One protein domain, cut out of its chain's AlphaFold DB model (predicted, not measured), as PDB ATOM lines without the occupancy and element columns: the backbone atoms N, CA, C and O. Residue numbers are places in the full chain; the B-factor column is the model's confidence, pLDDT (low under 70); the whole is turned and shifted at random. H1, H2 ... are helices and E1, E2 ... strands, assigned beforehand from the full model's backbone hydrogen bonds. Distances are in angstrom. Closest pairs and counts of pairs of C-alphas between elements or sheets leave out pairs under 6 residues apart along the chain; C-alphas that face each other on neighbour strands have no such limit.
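AT A GLANCE: This is residues 319 to 426 of the 426 residues of an uncharacterized protein of Streblomastix strix (UniProt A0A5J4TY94). Picture a wall of four strands, E1, E4, E2 and E3 side by side, with the long link of residues 334 to 361 looping over one face and the other face bare. Two short helices lie off the sheet's E3 end: H1, joined to E3 by a tight link, only grazes the wall with its residues 385 to 389, and H2, apart from E3 and not on the sheet, is close to H1 but not clearly touching it, at a steep tilt of 49 degrees. The printed part has 108 residues, in the order E1, E2, E3, H1, H2, E4, and the sheet, E1 E4 E2 E3, is mixed, with E3 alone running against its neighbour. The class is mixed, helices and strands, though under half of the residues, 47, are in named elements. The whole is compact, with a radius of gyration of the C-alphas of 14.2 A, and spans 36 by 34 by 28 A.

HOW THE PARTS SIT: Start at E1, residues 328 to 333, an edge strand; beside it you find E4, residues 419 to 425, parallel to it at 10 degrees, with N 329 and O 420 2.8 A apart, within hydrogen-bond range. On the other side of E4 look for E2, residues 362 to 369, parallel to E4 at 4 degrees; N 425 and O 368 are 2.7 A apart, within hydrogen-bond range. E2 and E3, residues 372 to 379, are a hairpin, antiparallel at 172 degrees, with N 374 and O 367 within hydrogen-bond range at 2.7 A. Next comes H1, residues 384 to 393, which is only just on the sheet, with 5 pairs of C-alphas within 10 A; it only grazes it, with residues 385 to 389. The closest C-alphas of E3 and H1 are those of Met 379 and Phe 386, 6.7 A apart. H2, residues 404 to 411, is not on the sheet. H1 and H2 are close but not clearly touching, the closest C-alphas being those of Phe 387 and Leu 410 at 6.5 A; they run opposite ways at a steep tilt of 49 degrees. In H1 and H2 every O i to N i+4 pair is within hydrogen-bond range.

IN THESE COORDINATES: Find C-alpha 328 at (108.649, 138.830, 9.648); from there E1 runs 16.3 A. E2 covers 18.7 A and E3 15.1 A. Find C-alpha 384 at (103.900, 137.689, -11.718), where H1 begins its 14.2 A; H2 covers 10.3 A. E4, 19.4 A long, ends with C-alpha 425 at (111.170, 154.715, 5.345).

THE WHOLE: The two C-alphas farthest apart, those of Thr 326 and Leu 399, are 40.0 A from each other. The printed part has no cut and ends at the chain's last residue, 426. The link from E1 to E2 is long, with 28 residues. The mean pLDDT of the printed part is 82.7; the residues under 70 are 416 to 418, 420, 422 and 424 to 426, and E4 has a mean of 69.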
ATOM      1  N   SER A 319     122.117 150.573   5.947       86.94
ATOM      2  CA  SER A 319     121.778 149.293   6.568       86.94
ATOM      3  C   SER A 319     120.626 149.471   7.549       86.94
ATOM      4  O   SER A 319     120.638 150.391   8.373       86.94
ATOM      5  N   PHE A 320     119.663 148.553   7.504       84.06
ATOM      6  CA  PHE A 320     118.612 148.487   8.511       84.06
ATOM      7  C   PHE A 320     119.164 147.943   9.836       84.06
ATOM      8  O   PHE A 320     120.002 147.039   9.827       84.06
ATOM      9  N   PRO A 321     118.692 148.459  10.984       80.81
ATOM     10  CA  PRO A 321     119.216 148.081  12.296       80.81
ATOM     11  C   PRO A 321     118.834 146.654  12.706       80.81
ATOM     12  O   PRO A 321     119.529 146.036  13.510       80.81
ATOM     13  N   THR A 322     117.730 146.133  12.167       81.00
ATOM     14  CA  THR A 322     117.165 144.845  12.567       81.00
ATOM     15  C   THR A 322     117.213 143.867  11.403       81.00
ATOM     16  O   THR A 322     116.695 144.145  10.320       81.00
ATOM     17  N   GLY A 323     117.820 142.704  11.639       74.62
ATOM     18  CA  GLY A 323     117.798 141.586  10.703       74.62
ATOM     19  C   GLY A 323     116.433 140.896  10.635       74.62
ATOM     20  O   GLY A 323     115.528 141.148  11.432       74.62
ATOM     21  N   ALA A 324     116.290 139.985   9.680       72.75
ATOM     22  CA  ALA A 324     115.059 139.229   9.508       72.75
ATOM     23  C   ALA A 324     114.795 138.258  10.668       72.75
ATOM     24  O   ALA A 324     115.685 137.489  11.035       72.75
ATOM     25  N   THR A 325     113.562 138.217  11.188       73.88
ATOM     26  CA  THR A 325     113.130 137.112  12.062       73.88
ATOM     27  C   THR A 325     112.655 135.914  11.229       73.88
ATOM     28  O   THR A 325     112.605 135.970   9.998       73.88
ATOM     29  N   THR A 326     112.305 134.802  11.881       70.31
ATOM     30  CA  THR A 326     111.796 133.600  11.200       70.31
ATOM     31  C   THR A 326     110.445 133.814  10.516       70.31
ATOM     32  O   THR A 326     110.136 133.065   9.594       70.31
ATOM     33  N   THR A 327     109.664 134.822  10.921       70.19
ATOM     34  CA  THR A 327     108.302 135.075  10.419       70.19
ATOM     35  C   THR A 327     108.151 136.414   9.692       70.19
ATOM     36  O   THR A 327     107.396 136.503   8.725       70.19
ATOM     37  N   GLU A 328     108.856 137.459  10.129       76.75
ATOM     38  CA  GLU A 328     108.649 138.830   9.648       76.75
ATOM     39  C   GLU A 328     109.920 139.689   9.736       76.75
ATOM     40  O   GLU A 328     110.748 139.541  10.641       76.75
ATOM     41  N   ILE A 329     110.054 140.632   8.809       77.62
ATOM     42  CA  ILE A 329     110.921 141.800   8.939       77.62
ATOM     43  C   ILE A 329     110.019 143.015   9.096       77.62
ATOM     44  O   ILE A 329     109.286 143.364   8.170       77.62
ATOM     45  N   ARG A 330     110.097 143.661  10.260       78.75
ATOM     46  CA  ARG A 330     109.441 144.940  10.515       78.75
ATOM     47  C   ARG A 330     110.450 145.918  11.068       78.75
ATOM     48  O   ARG A 330     110.917 145.764  12.193       78.75
ATOM     49  N   THR A 331     110.803 146.908  10.263       81.62
ATOM     50  CA  THR A 331     111.787 147.918  10.645       81.62
ATOM     51  C   THR A 331     111.406 149.270  10.069       81.62
ATOM     52  O   THR A 331     110.771 149.358   9.015       81.62
ATOM     53  N   SER A 332     111.799 150.324  10.774       81.44
ATOM     54  CA  SER A 332     111.721 151.689  10.281       81.44
ATOM     55  C   SER A 332     113.084 152.357  10.338       81.44
ATOM     56  O   SER A 332     113.894 152.071  11.222       81.44
ATOM     57  N   GLN A 333     113.353 153.226   9.370       84.12
ATOM     58  CA  GLN A 333     114.578 154.017   9.329       84.12
ATOM     59  C   GLN A 333     114.276 155.386   8.733       84.12
ATOM     60  O   GLN A 333     113.529 155.489   7.763       84.12
ATOM     61  N   ILE A 334     114.853 156.424   9.336       84.94
ATOM     62  CA  ILE A 334     114.796 157.782   8.801       84.94
ATOM     63  C   ILE A 334     115.968 157.932   7.840       84.94
ATOM     64  O   ILE A 334     117.120 157.814   8.268       84.94
ATOM     65  N   ILE A 335     115.680 158.157   6.559       84.44
ATOM     66  CA  ILE A 335     116.701 158.316   5.515       84.44
ATOM     67  C   ILE A 335     116.460 159.657   4.817       84.44
ATOM     68  O   ILE A 335     115.408 159.838   4.204       84.44
ATOM     69  N   PRO A 336     117.406 160.612   4.880       84.06
ATOM     70  CA  PRO A 336     117.249 161.881   4.188       84.06
ATOM     71  C   PRO A 336     117.341 161.662   2.674       84.06
ATOM     72  O   PRO A 336     118.407 161.364   2.144       84.06
ATOM     73  N   LEU A 337     116.223 161.829   1.967       82.25
ATOM     74  CA  LEU A 337     116.192 161.744   0.508       82.25
ATOM     75  C   LEU A 337     116.475 163.128  -0.093       82.25
ATOM     76  O   LEU A 337     115.716 164.076   0.115       82.25
ATOM     77  N   SER A 338     117.559 163.254  -0.859       83.06
ATOM     78  CA  SER A 338     117.889 164.464  -1.619       83.06
ATOM     79  C   SER A 338     118.274 164.081  -3.043       83.06
ATOM     80  O   SER A 338     119.258 163.379  -3.237       83.06
ATOM     81  N   HIS A 339     117.499 164.539  -4.033       85.44
ATOM     82  CA  HIS A 339     117.747 164.275  -5.462       85.44
ATOM     83  C   HIS A 339     117.853 162.776  -5.819       85.44
ATOM     84  O   HIS A 339     118.679 162.379  -6.637       85.44
ATOM     85  N   VAL A 340     117.013 161.943  -5.199       86.62
ATOM     86  CA  VAL A 340     116.982 160.490  -5.417       86.62
ATOM     87  C   VAL A 340     116.151 160.165  -6.654       86.62
ATOM     88  O   VAL A 340     115.012 160.621  -6.761       86.62
ATOM     89  N   THR A 341     116.712 159.377  -7.571       86.69
ATOM     90  CA  THR A 341     115.993 158.872  -8.752       86.69
ATOM     91  C   THR A 341     115.339 157.522  -8.481       86.69
ATOM     92  O   THR A 341     114.197 157.320  -8.878       86.69
ATOM     93  N   ASP A 342     116.023 156.642  -7.743       87.19
ATOM     94  CA  ASP A 342     115.635 155.242  -7.566       87.19
ATOM     95  C   ASP A 342     115.939 154.744  -6.148       87.19
ATOM     96  O   ASP A 342     116.872 155.208  -5.489       87.19
ATOM     97  N   LEU A 343     115.163 153.759  -5.686       87.19
ATOM     98  CA  LEU A 343     115.393 153.046  -4.429       87.19
ATOM     99  C   LEU A 343     115.550 151.551  -4.711       87.19
ATOM    100  O   LEU A 343     114.668 150.926  -5.295       87.19
ATOM    101  N   CYS A 344     116.655 150.969  -4.247       88.69
ATOM    102  CA  CYS A 344     116.930 149.540  -4.358       88.69
ATOM    103  C   CYS A 344     117.024 148.916  -2.961       88.69
ATOM    104  O   CYS A 344     117.710 149.442  -2.085       88.69
ATOM    105  N   LEU A 345     116.341 147.787  -2.753       87.31
ATOM    106  CA  LEU A 345     116.419 147.006  -1.519       87.31
ATOM    107  C   LEU A 345     117.141 145.692  -1.800       87.31
ATOM    108  O   LEU A 345     116.660 144.865  -2.573       87.31
ATOM    109  N   LEU A 346     118.282 145.498  -1.143       87.75
ATOM    110  CA  LEU A 346     119.075 144.278  -1.240       87.75
ATOM    111  C   LEU A 346     118.890 143.429   0.018       87.75
ATOM    112  O   LEU A 346     118.970 143.930   1.139       87.75
ATOM    113  N   PHE A 347     118.682 142.128  -0.179       85.12
ATOM    114  CA  PHE A 347     118.516 141.147   0.895       85.12
ATOM    115  C   PHE A 347     119.673 140.142   0.853       85.12
ATOM    116  O   PHE A 347     119.522 139.058   0.287       85.12
ATOM    117  N   PRO A 348     120.855 140.493   1.393       85.50
ATOM    118  CA  PRO A 348     121.968 139.557   1.467       85.50
ATOM    119  C   PRO A 348     121.598 138.369   2.365       85.50
ATOM    120  O   PRO A 348     121.065 138.541   3.463       85.50
ATOM    121  N   LYS A 349     121.883 137.153   1.891       79.06
ATOM    122  CA  LYS A 349     121.641 135.906   2.634       79.06
ATOM    123  C   LYS A 349     122.639 135.718   3.778       79.06
ATOM    124  O   LYS A 349     122.272 135.237   4.847       79.06
ATOM    125  N   ASP A 350     123.883 136.123   3.546       80.19
ATOM    126  CA  ASP A 350     124.996 136.081   4.488       80.19
ATOM    127  C   ASP A 350     125.970 137.243   4.213       80.19
ATOM    128  O   ASP A 350     125.777 138.028   3.284       80.19
ATOM    129  N   ALA A 351     127.013 137.367   5.036       82.00
ATOM    130  CA  ALA A 351     127.996 138.447   4.937       82.00
ATOM    131  C   ALA A 351     128.923 138.350   3.708       82.00
ATOM    132  O   ALA A 351     129.612 139.320   3.398       82.00
ATOM    133  N   SER A 352     128.976 137.199   3.028       82.25
ATOM    134  CA  SER A 352     129.743 137.033   1.788       82.25
ATOM    135  C   SER A 352     128.977 137.514   0.558       82.25
ATOM    136  O   SER A 352     129.613 137.902  -0.423       82.25
ATOM    137  N   ALA A 353     127.640 137.540   0.597       86.00
ATOM    138  CA  ALA A 353     126.800 137.980  -0.516       86.00
ATOM    139  C   ALA A 353     127.126 139.424  -0.947       86.00
ATOM    140  O   ALA A 353     126.807 140.387  -0.251       86.00
ATOM    141  N   THR A 354     127.762 139.555  -2.115       89.88
ATOM    142  CA  THR A 354     128.273 140.836  -2.636       89.88
ATOM    143  C   THR A 354     127.650 141.199  -3.992       89.88
ATOM    144  O   THR A 354     127.282 142.337  -4.241       89.88
ATOM    145  N   THR A 355     127.537 140.228  -4.900       93.06
ATOM    146  CA  THR A 355     127.036 140.389  -6.284       93.06
ATOM    147  C   THR A 355     126.084 139.260  -6.714       93.06
ATOM    148  O   THR A 355     125.511 139.279  -7.810       93.06
ATOM    149  N   CYS A 356     125.916 138.259  -5.850       91.12
ATOM    150  CA  CYS A 356     124.987 137.149  -5.999       91.12
ATOM    151  C   CYS A 356     123.915 137.278  -4.918       91.12
ATOM    152  O   CYS A 356     124.188 137.056  -3.739       91.12
ATOM    153  N   TYR A 357     122.705 137.638  -5.335       87.50
ATOM    154  CA  TYR A 357     121.543 137.761  -4.463       87.50
ATOM    155  C   TYR A 357     120.458 136.802  -4.944       87.50
ATOM    156  O   TYR A 357     120.265 136.623  -6.147       87.50
ATOM    157  N   GLU A 358     119.769 136.179  -3.997       81.06
ATOM    158  CA  GLU A 358     118.628 135.301  -4.252       81.06
ATOM    159  C   GLU A 358     117.327 136.066  -3.983       81.06
ATOM    160  O   GLU A 358     117.310 136.991  -3.162       81.06
ATOM    161  N   ASN A 359     116.219 135.663  -4.618       81.94
ATOM    162  CA  ASN A 359     114.909 136.170  -4.217       81.94
ATOM    163  C   ASN A 359     114.689 135.852  -2.726       81.94
ATOM    164  O   ASN A 359     114.814 134.690  -2.325       81.94
ATOM    165  N   PRO A 360     114.309 136.834  -1.896       78.56
ATOM    166  CA  PRO A 360     114.022 136.578  -0.491       78.56
ATOM    167  C   PRO A 360     112.789 135.683  -0.256       78.56
ATOM    168  O   PRO A 360     112.648 135.149   0.845       78.56
ATOM    169  N   CYS A 361     111.926 135.498  -1.264       83.88
ATOM    170  CA  CYS A 361     110.664 134.748  -1.233       83.88
ATOM    171  C   CYS A 361     109.672 135.277  -0.178       83.88
ATOM    172  O   CYS A 361     109.025 134.514   0.549       83.88
ATOM    173  N   TYR A 362     109.567 136.606  -0.069       84.38
ATOM    174  CA  TYR A 362     108.700 137.255   0.909       84.38
ATOM    175  C   TYR A 362     107.250 137.338   0.447       84.38
ATOM    176  O   TYR A 362     106.951 137.587  -0.721       84.38
ATOM    177  N   HIS A 363     106.355 137.169   1.416       83.81
ATOM    178  CA  HIS A 363     104.917 137.317   1.251       83.81
ATOM    179  C   HIS A 363     104.458 138.659   1.813       83.81
ATOM    180  O   HIS A 363     105.016 139.138   2.804       83.81
ATOM    181  N   ASN A 364     103.399 139.231   1.245       85.12
ATOM    182  CA  ASN A 364     102.814 140.492   1.710       85.12
ATOM    183  C   ASN A 364     103.852 141.624   1.859       85.12
ATOM    184  O   ASN A 364     103.861 142.337   2.861       85.12
ATOM    185  N   MET A 365     104.758 141.745   0.892       86.25
ATOM    186  CA  MET A 365     105.781 142.780   0.848       86.25
ATOM    187  C   MET A 365     105.141 144.143   0.580       86.25
ATOM    188  O   MET A 365     104.356 144.293  -0.359       86.25
ATOM    189  N   GLN A 366     105.479 145.126   1.415       86.00
ATOM    190  CA  GLN A 366     105.139 146.529   1.202       86.00
ATOM    191  C   GLN A 366     106.155 147.444   1.887       86.00
ATOM    192  O   GLN A 366     106.564 147.225   3.031       86.00
ATOM    193  N   VAL A 367     106.547 148.484   1.162       85.69
ATOM    194  CA  VAL A 367     107.465 149.525   1.609       85.69
ATOM    195  C   VAL A 367     106.692 150.834   1.700       85.69
ATOM    196  O   VAL A 367     106.170 151.320   0.706       85.69
ATOM    197  N   THR A 368     106.611 151.433   2.878       85.44
ATOM    198  CA  THR A 368     106.030 152.765   3.061       85.44
ATOM    199  C   THR A 368     107.144 153.802   3.005       85.44
ATOM    200  O   THR A 368     108.071 153.724   3.801       85.44
ATOM    201  N   THR A 369     107.056 154.790   2.121       84.56
ATOM    202  CA  THR A 369     107.992 155.926   2.040       84.56
ATOM    203  C   THR A 369     107.206 157.227   1.928       84.56
ATOM    204  O   THR A 369     106.252 157.276   1.151       84.56
ATOM    205  N   CYS A 370     107.573 158.286   2.660       82.81
ATOM    206  CA  CYS A 370     106.877 159.587   2.591       82.81
ATOM    207  C   CYS A 370     105.338 159.467   2.739       82.81
ATOM    208  O   CYS A 370     104.577 160.090   1.995       82.81
ATOM    209  N   ALA A 371     104.882 158.617   3.671       83.25
ATOM    210  CA  ALA A 371     103.470 158.284   3.916       83.25
ATOM    211  C   ALA A 371     102.706 157.654   2.728       83.25
ATOM    212  O   ALA A 371     101.475 157.640   2.721       83.25
ATOM    213  N   ARG A 372     103.416 157.107   1.734       86.25
ATOM    214  CA  ARG A 372     102.849 156.347   0.610       86.25
ATOM    215  C   ARG A 372     103.385 154.927   0.603       86.25
ATOM    216  O   ARG A 372     104.530 154.708   0.978       86.25
ATOM    217  N   ASN A 373     102.566 153.979   0.171       86.88
ATOM    218  CA  ASN A 373     102.937 152.573   0.098       86.88
ATOM    219  C   ASN A 373     103.410 152.197  -1.308       86.88
ATOM    220  O   ASN A 373     102.838 152.642  -2.295       86.88
ATOM    221  N   PHE A 374     104.427 151.346  -1.381       84.44
ATOM    222  CA  PHE A 374     105.011 150.824  -2.605       84.44
ATOM    223  C   PHE A 374     105.301 149.325  -2.432       84.44
ATOM    224  O   PHE A 374     106.133 148.957  -1.599       84.44
ATOM    225  N   PRO A 375     104.641 148.441  -3.193       85.00
ATOM    226  CA  PRO A 375     103.442 148.706  -3.997       85.00
ATOM    227  C   PRO A 375     102.226 149.149  -3.148       85.00
ATOM    228  O   PRO A 375     102.178 148.929  -1.934       85.00
ATOM    229  N   ASP A 376     101.222 149.765  -3.793       85.25
ATOM    230  CA  ASP A 376      99.979 150.229  -3.141       85.25
ATOM    231  C   ASP A 376      99.225 149.092  -2.432       85.25
ATOM    232  O   ASP A 376      98.597 149.287  -1.388       85.25
ATOM    233  N   MET A 377      99.314 147.881  -2.985       87.44
ATOM    234  CA  MET A 377      98.741 146.658  -2.430       87.44
ATOM    235  C   MET A 377      99.856 145.708  -1.999       87.44
ATOM    236  O   MET A 377     100.920 145.686  -2.607       87.44
ATOM    237  N   LEU A 378      99.597 144.899  -0.972       87.62
ATOM    238  CA  LEU A 378     100.520 143.851  -0.532       87.62
ATOM    239  C   LEU A 378     100.785 142.862  -1.674       87.62
ATOM    240  O   LEU A 378      99.842 142.399  -2.314       87.62
ATOM    241  N   MET A 379     102.052 142.518  -1.895       88.12
ATOM    242  CA  MET A 379     102.468 141.685  -3.025       88.12
ATOM    243  C   MET A 379     103.489 140.629  -2.589       88.12
ATOM    244  O   MET A 379     104.286 140.889  -1.689       88.12
ATOM    245  N   ASN A 380     103.497 139.442  -3.200       88.25
ATOM    246  CA  ASN A 380     104.555 138.460  -2.942       88.25
ATOM    247  C   ASN A 380     105.687 138.617  -3.961       88.25
ATOM    248  O   ASN A 380     105.446 138.885  -5.136       88.25
ATOM    249  N   THR A 381     106.932 138.403  -3.535       86.94
ATOM    250  CA  THR A 381     108.117 138.641  -4.383       86.94
ATOM    251  C   THR A 381     108.316 137.606  -5.491       86.94
ATOM    252  O   THR A 381     109.199 137.784  -6.324       86.94
ATOM    253  N   LEU A 382     107.531 136.527  -5.495       87.00
ATOM    254  CA  LEU A 382     107.519 135.495  -6.540       87.00
ATOM    255  C   LEU A 382     106.298 135.607  -7.468       87.00
ATOM    256  O   LEU A 382     106.178 134.833  -8.416       87.00
ATOM    257  N   ASP A 383     105.381 136.541  -7.202       88.50
ATOM    258  CA  ASP A 383     104.185 136.697  -8.024       88.50
ATOM    259  C   ASP A 383     104.518 137.408  -9.341       88.50
ATOM    260  O   ASP A 383     105.366 138.302  -9.404       88.50
ATOM    261  N   GLN A 384     103.761 137.078 -10.392       88.81
ATOM    262  CA  GLN A 384     103.900 137.689 -11.718       88.81
ATOM    263  C   GLN A 384     103.812 139.224 -11.678       88.81
ATOM    264  O   GLN A 384     104.511 139.905 -12.424       88.81
ATOM    265  N   GLN A 385     102.971 139.780 -10.798       89.56
ATOM    266  CA  GLN A 385     102.831 141.230 -10.648       89.56
ATOM    267  C   GLN A 385     104.124 141.884 -10.145       89.56
ATOM    268  O   GLN A 385     104.495 142.946 -10.641       89.56
ATOM    269  N   PHE A 386     104.827 141.242  -9.206       89.50
ATOM    270  CA  PHE A 386     106.096 141.751  -8.690       89.50
ATOM    271  C   PHE A 386     107.164 141.706  -9.770       89.50
ATOM    272  O   PHE A 386     107.861 142.694  -9.983       89.50
ATOM    273  N   PHE A 387     107.240 140.588 -10.492       90.38
ATOM    274  CA  PHE A 387     108.159 140.434 -11.611       90.38
ATOM    275  C   PHE A 387     107.961 141.530 -12.667       90.38
ATOM    276  O   PHE A 387     108.910 142.238 -12.996       90.38
ATOM    277  N   GLN A 388     106.722 141.756 -13.116       90.81
ATOM    278  CA  GLN A 388     106.427 142.810 -14.089       90.81
ATOM    279  C   GLN A 388     106.752 144.207 -13.543       90.81
ATOM    280  O   GLN A 388     107.301 145.035 -14.262       90.81
ATOM    281  N   MET A 389     106.461 144.472 -12.266       90.31
ATOM    282  CA  MET A 389     106.814 145.741 -11.629       90.31
ATOM    283  C   MET A 389     108.330 145.980 -11.643       90.31
ATOM    284  O   MET A 389     108.754 147.099 -11.925       90.31
ATOM    285  N   GLN A 390     109.145 144.949 -11.383       90.31
ATOM    286  CA  GLN A 390     110.605 145.054 -11.470       90.31
ATOM    287  C   GLN A 390     111.080 145.302 -12.905       90.31
ATOM    288  O   GLN A 390     111.978 146.116 -13.103       90.31
ATOM    289  N   LEU A 391     110.486 144.651 -13.910       90.94
ATOM    290  CA  LEU A 391     110.836 144.913 -15.311       90.94
ATOM    291  C   LEU A 391     110.512 146.359 -15.706       90.94
ATOM    292  O   LEU A 391     111.389 147.058 -16.208       90.94
ATOM    293  N   ASN A 392     109.305 146.834 -15.393       89.06
ATOM    294  CA  ASN A 392     108.866 148.192 -15.723       89.06
ATOM    295  C   ASN A 392     109.720 149.255 -15.021       89.06
ATOM    296  O   ASN A 392     110.120 150.234 -15.642       89.06
ATOM    297  N   ALA A 393     110.027 149.061 -13.731       86.94
ATOM    298  CA  ALA A 393     110.854 149.996 -12.965       86.94
ATOM    299  C   ALA A 393     112.263 150.159 -13.561       86.94
ATOM    300  O   ALA A 393     112.865 151.218 -13.432       86.94
ATOM    301  N   ASN A 394     112.764 149.126 -14.243       88.12
ATOM    302  CA  ASN A 394     114.091 149.108 -14.852       88.12
ATOM    303  C   ASN A 394     114.067 149.303 -16.382       88.12
ATOM    304  O   ASN A 394     115.113 149.205 -17.017       88.12
ATOM    305  N   ASN A 395     112.903 149.596 -16.981       87.50
ATOM    306  CA  ASN A 395     112.695 149.696 -18.434       87.50
ATOM    307  C   ASN A 395     113.098 148.426 -19.220       87.50
ATOM    308  O   ASN A 395     113.607 148.518 -20.340       87.50
ATOM    309  N   LEU A 396     112.883 147.244 -18.632       87.75
ATOM    310  CA  LEU A 396     113.183 145.919 -19.201       87.75
ATOM    311  C   LEU A 396     111.925 145.176 -19.702       87.75
ATOM    312  O   LEU A 396     111.954 143.965 -19.899       87.75
ATOM    313  N   ASP A 397     110.802 145.879 -19.849       81.44
ATOM    314  CA  ASP A 397     109.490 145.341 -20.238       81.44
ATOM    315  C   ASP A 397     109.115 145.587 -21.713       81.44
ATOM    316  O   ASP A 397     108.127 145.033 -22.196       81.44
ATOM    317  N   LEU A 398     109.882 146.424 -22.426       79.88
ATOM    318  CA  LEU A 398     109.581 146.876 -23.791       79.88
ATOM    319  C   LEU A 398     110.675 146.488 -24.799       79.88
ATOM    320  O   LEU A 398     110.819 145.327 -25.161       79.88
ATOM    321  N   LEU A 399     111.418 147.475 -25.318       83.44
ATOM    322  CA  LEU A 399     112.445 147.275 -26.349       83.44
ATOM    323  C   LEU A 399     113.676 146.529 -25.809       83.44
ATOM    324  O   LEU A 399     114.442 145.955 -26.582       83.44
ATOM    325  N   PHE A 400     113.887 146.583 -24.496       87.75
ATOM    326  CA  PHE A 400     115.030 145.991 -23.823       87.75
ATOM    327  C   PHE A 400     114.606 144.758 -23.040       87.75
ATOM    328  O   PHE A 400     113.583 144.770 -22.366       87.75
ATOM    329  N   GLU A 401     115.435 143.723 -23.107       89.00
ATOM    330  CA  GLU A 401     115.199 142.447 -22.439       89.00
ATOM    331  C   GLU A 401     116.109 142.304 -21.217       89.00
ATOM    332  O   GLU A 401     117.288 142.695 -21.244       89.00
ATOM    333  N   ALA A 402     115.574 141.695 -20.161       90.81
ATOM    334  CA  ALA A 402     116.359 141.243 -19.026       90.81
ATOM    335  C   ALA A 402     117.278 140.068 -19.412       90.81
ATOM    336  O   ALA A 402     117.100 139.387 -20.419       90.81
ATOM    337  N   THR A 403     118.314 139.836 -18.608       89.94
ATOM    338  CA  THR A 403     119.140 138.622 -18.720       89.94
ATOM    339  C   THR A 403     118.431 137.438 -18.071       89.94
ATOM    340  O   THR A 403     117.808 137.643 -17.028       89.94
ATOM    341  N   ASP A 404     118.637 136.214 -18.571       88.62
ATOM    342  CA  ASP A 404     117.992 135.018 -18.001       88.62
ATOM    343  C   ASP A 404     118.341 134.864 -16.503       88.62
ATOM    344  O   ASP A 404     117.485 134.529 -15.695       88.62
ATOM    345  N   GLU A 405     119.568 135.222 -16.092       87.69
ATOM    346  CA  GLU A 405     119.964 135.240 -14.672       87.69
ATOM    347  C   GLU A 405     119.099 136.179 -13.809       87.69
ATOM    348  O   GLU A 405     118.779 135.843 -12.670       87.69
ATOM    349  N   PHE A 406     118.726 137.355 -14.326       88.56
ATOM    350  CA  PHE A 406     117.892 138.325 -13.604       88.56
ATOM    351  C   PHE A 406     116.457 137.810 -13.474       88.56
ATOM    352  O   PHE A 406     115.864 137.899 -12.401       88.56
ATOM    353  N   GLU A 407     115.924 137.218 -14.542       89.00
ATOM    354  CA  GLU A 407     114.597 136.606 -14.520       89.00
ATOM    355  C   GLU A 407     114.539 135.404 -13.576       89.00
ATOM    356  O   GLU A 407     113.659 135.332 -12.715       89.00
ATOM    357  N   ASP A 408     115.510 134.495 -13.671       87.12
ATOM    358  CA  ASP A 408     115.622 133.325 -12.801       87.12
ATOM    359  C   ASP A 408     115.786 133.749 -11.333       87.12
ATOM    360  O   ASP A 408     115.184 133.139 -10.445       87.12
ATOM    361  N   ALA A 409     116.550 134.816 -11.062       86.62
ATOM    362  CA  ALA A 409     116.722 135.360  -9.717       86.62
ATOM    363  C   ALA A 409     115.430 135.938  -9.128       86.62
ATOM    364  O   ALA A 409     115.318 135.982  -7.907       86.62
ATOM    365  N   LEU A 410     114.462 136.362  -9.948       86.44
ATOM    366  CA  LEU A 410     113.166 136.864  -9.484       86.44
ATOM    367  C   LEU A 410     112.078 135.786  -9.445       86.44
ATOM    368  O   LEU A 410     111.181 135.875  -8.613       86.44
ATOM    369  N   THR A 411     112.154 134.770 -10.301       85.50
ATOM    370  CA  THR A 411     111.074 133.785 -10.489       85.50
ATOM    371  C   THR A 411     111.341 132.440  -9.817       85.50
ATOM    372  O   THR A 411     110.396 131.729  -9.476       85.50
ATOM    373  N   THR A 412     112.606 132.079  -9.583       82.94
ATOM    374  CA  THR A 412     112.952 130.786  -8.985       82.94
ATOM    375  C   THR A 412     112.958 130.882  -7.455       82.94
ATOM    376  O   THR A 412     113.768 131.623  -6.890       82.94
ATOM    377  N   PRO A 413     112.117 130.108  -6.740       78.69
ATOM    378  CA  PRO A 413     112.142 130.062  -5.283       78.69
ATOM    379  C   PRO A 413     113.391 129.316  -4.802       78.69
ATOM    380  O   PRO A 413     113.413 128.089  -4.728       78.69
ATOM    381  N   ARG A 414     114.455 130.061  -4.486       75.62
ATOM    382  CA  ARG A 414     115.718 129.506  -3.957       75.62
ATOM    383  C   ARG A 414     115.821 129.584  -2.433       75.62
ATOM    384  O   ARG A 414     116.693 128.956  -1.838       75.62
ATOM    385  N   ASN A 415     114.900 130.304  -1.796       70.62
ATOM    386  CA  ASN A 415     114.781 130.372  -0.348       70.62
ATOM    387  C   ASN A 415     113.594 129.522   0.135       70.62
ATOM    388  O   ASN A 415     112.502 129.577  -0.427       70.62
ATOM    389  N   THR A 416     113.797 128.745   1.199       59.94
ATOM    390  CA  THR A 416     112.767 127.880   1.801       59.94
ATOM    391  C   THR A 416     111.966 128.576   2.904       59.94
ATOM    392  O   THR A 416     110.946 128.052   3.351       59.94
ATOM    393  N   ALA A 417     112.400 129.756   3.360       61.22
ATOM    394  CA  ALA A 417     111.745 130.477   4.446       61.22
ATOM    395  C   ALA A 417     110.619 131.394   3.938       61.22
ATOM    396  O   ALA A 417     110.879 132.408   3.295       61.22
ATOM    397  N   SER A 418     109.370 131.091   4.305       58.66
ATOM    398  CA  SER A 418     108.235 132.007   4.126       58.66
ATOM    399  C   SER A 418     108.286 133.107   5.191       58.66
ATOM    400  O   SER A 418     108.051 132.847   6.371       58.66
ATOM    401  N   ARG A 419     108.637 134.335   4.791       70.88
ATOM    402  CA  ARG A 419     108.696 135.508   5.683       70.88
ATOM    403  C   ARG A 419     107.860 136.655   5.121       70.88
ATOM    404  O   ARG A 419     107.637 136.718   3.914       70.88
ATOM    405  N   ARG A 420     107.407 137.566   5.984       67.12
ATOM    406  CA  ARG A 420     106.741 138.823   5.590       67.12
ATOM    407  C   ARG A 420     107.695 140.010   5.657       67.12
ATOM    408  O   ARG A 420     108.583 140.012   6.506       67.12
ATOM    409  N   LEU A 421     107.497 141.019   4.809       71.06
ATOM    410  CA  LEU A 421     108.290 142.254   4.823       71.06
ATOM    411  C   LEU A 421     107.386 143.483   4.934       71.06
ATOM    412  O   LEU A 421     106.676 143.818   3.990       71.06
ATOM    413  N   PHE A 422     107.494 144.184   6.061       66.69
ATOM    414  CA  PHE A 422     106.907 145.503   6.274       66.69
ATOM    415  C   PHE A 422     108.024 146.503   6.562       66.69
ATOM    416  O   PHE A 422     108.623 146.498   7.641       66.69
ATOM    417  N   LEU A 423     108.313 147.362   5.591       71.56
ATOM    418  CA  LEU A 423     109.372 148.355   5.708       71.56
ATOM    419  C   LEU A 423     108.777 149.760   5.738       71.56
ATOM    420  O   LEU A 423     107.940 150.085   4.905       71.56
ATOM    421  N   THR A 424     109.224 150.613   6.658       65.69
ATOM    422  CA  THR A 424     108.815 152.025   6.683       65.69
ATOM    423  C   THR A 424     110.037 152.935   6.625       65.69
ATOM    424  O   THR A 424     110.804 153.024   7.581       65.69
ATOM    425  N   LEU A 425     110.211 153.629   5.505       68.81
ATOM    426  CA  LEU A 425     111.170 154.715   5.345       68.81
ATOM    427  C   LEU A 425     110.478 156.028   5.720       68.81
ATOM    428  O   LEU A 425     109.453 156.389   5.130       68.81
ATOM    429  N   ILE A 426     111.010 156.690   6.745       57.81
ATOM    430  CA  ILE A 426     110.445 157.914   7.328       57.81
ATOM    431  C   ILE A 426     111.194 159.133   6.809       57.81
ATOM    432  O   ILE A 426     112.446 159.114   6.865       57.81
TER     433      ILE A 426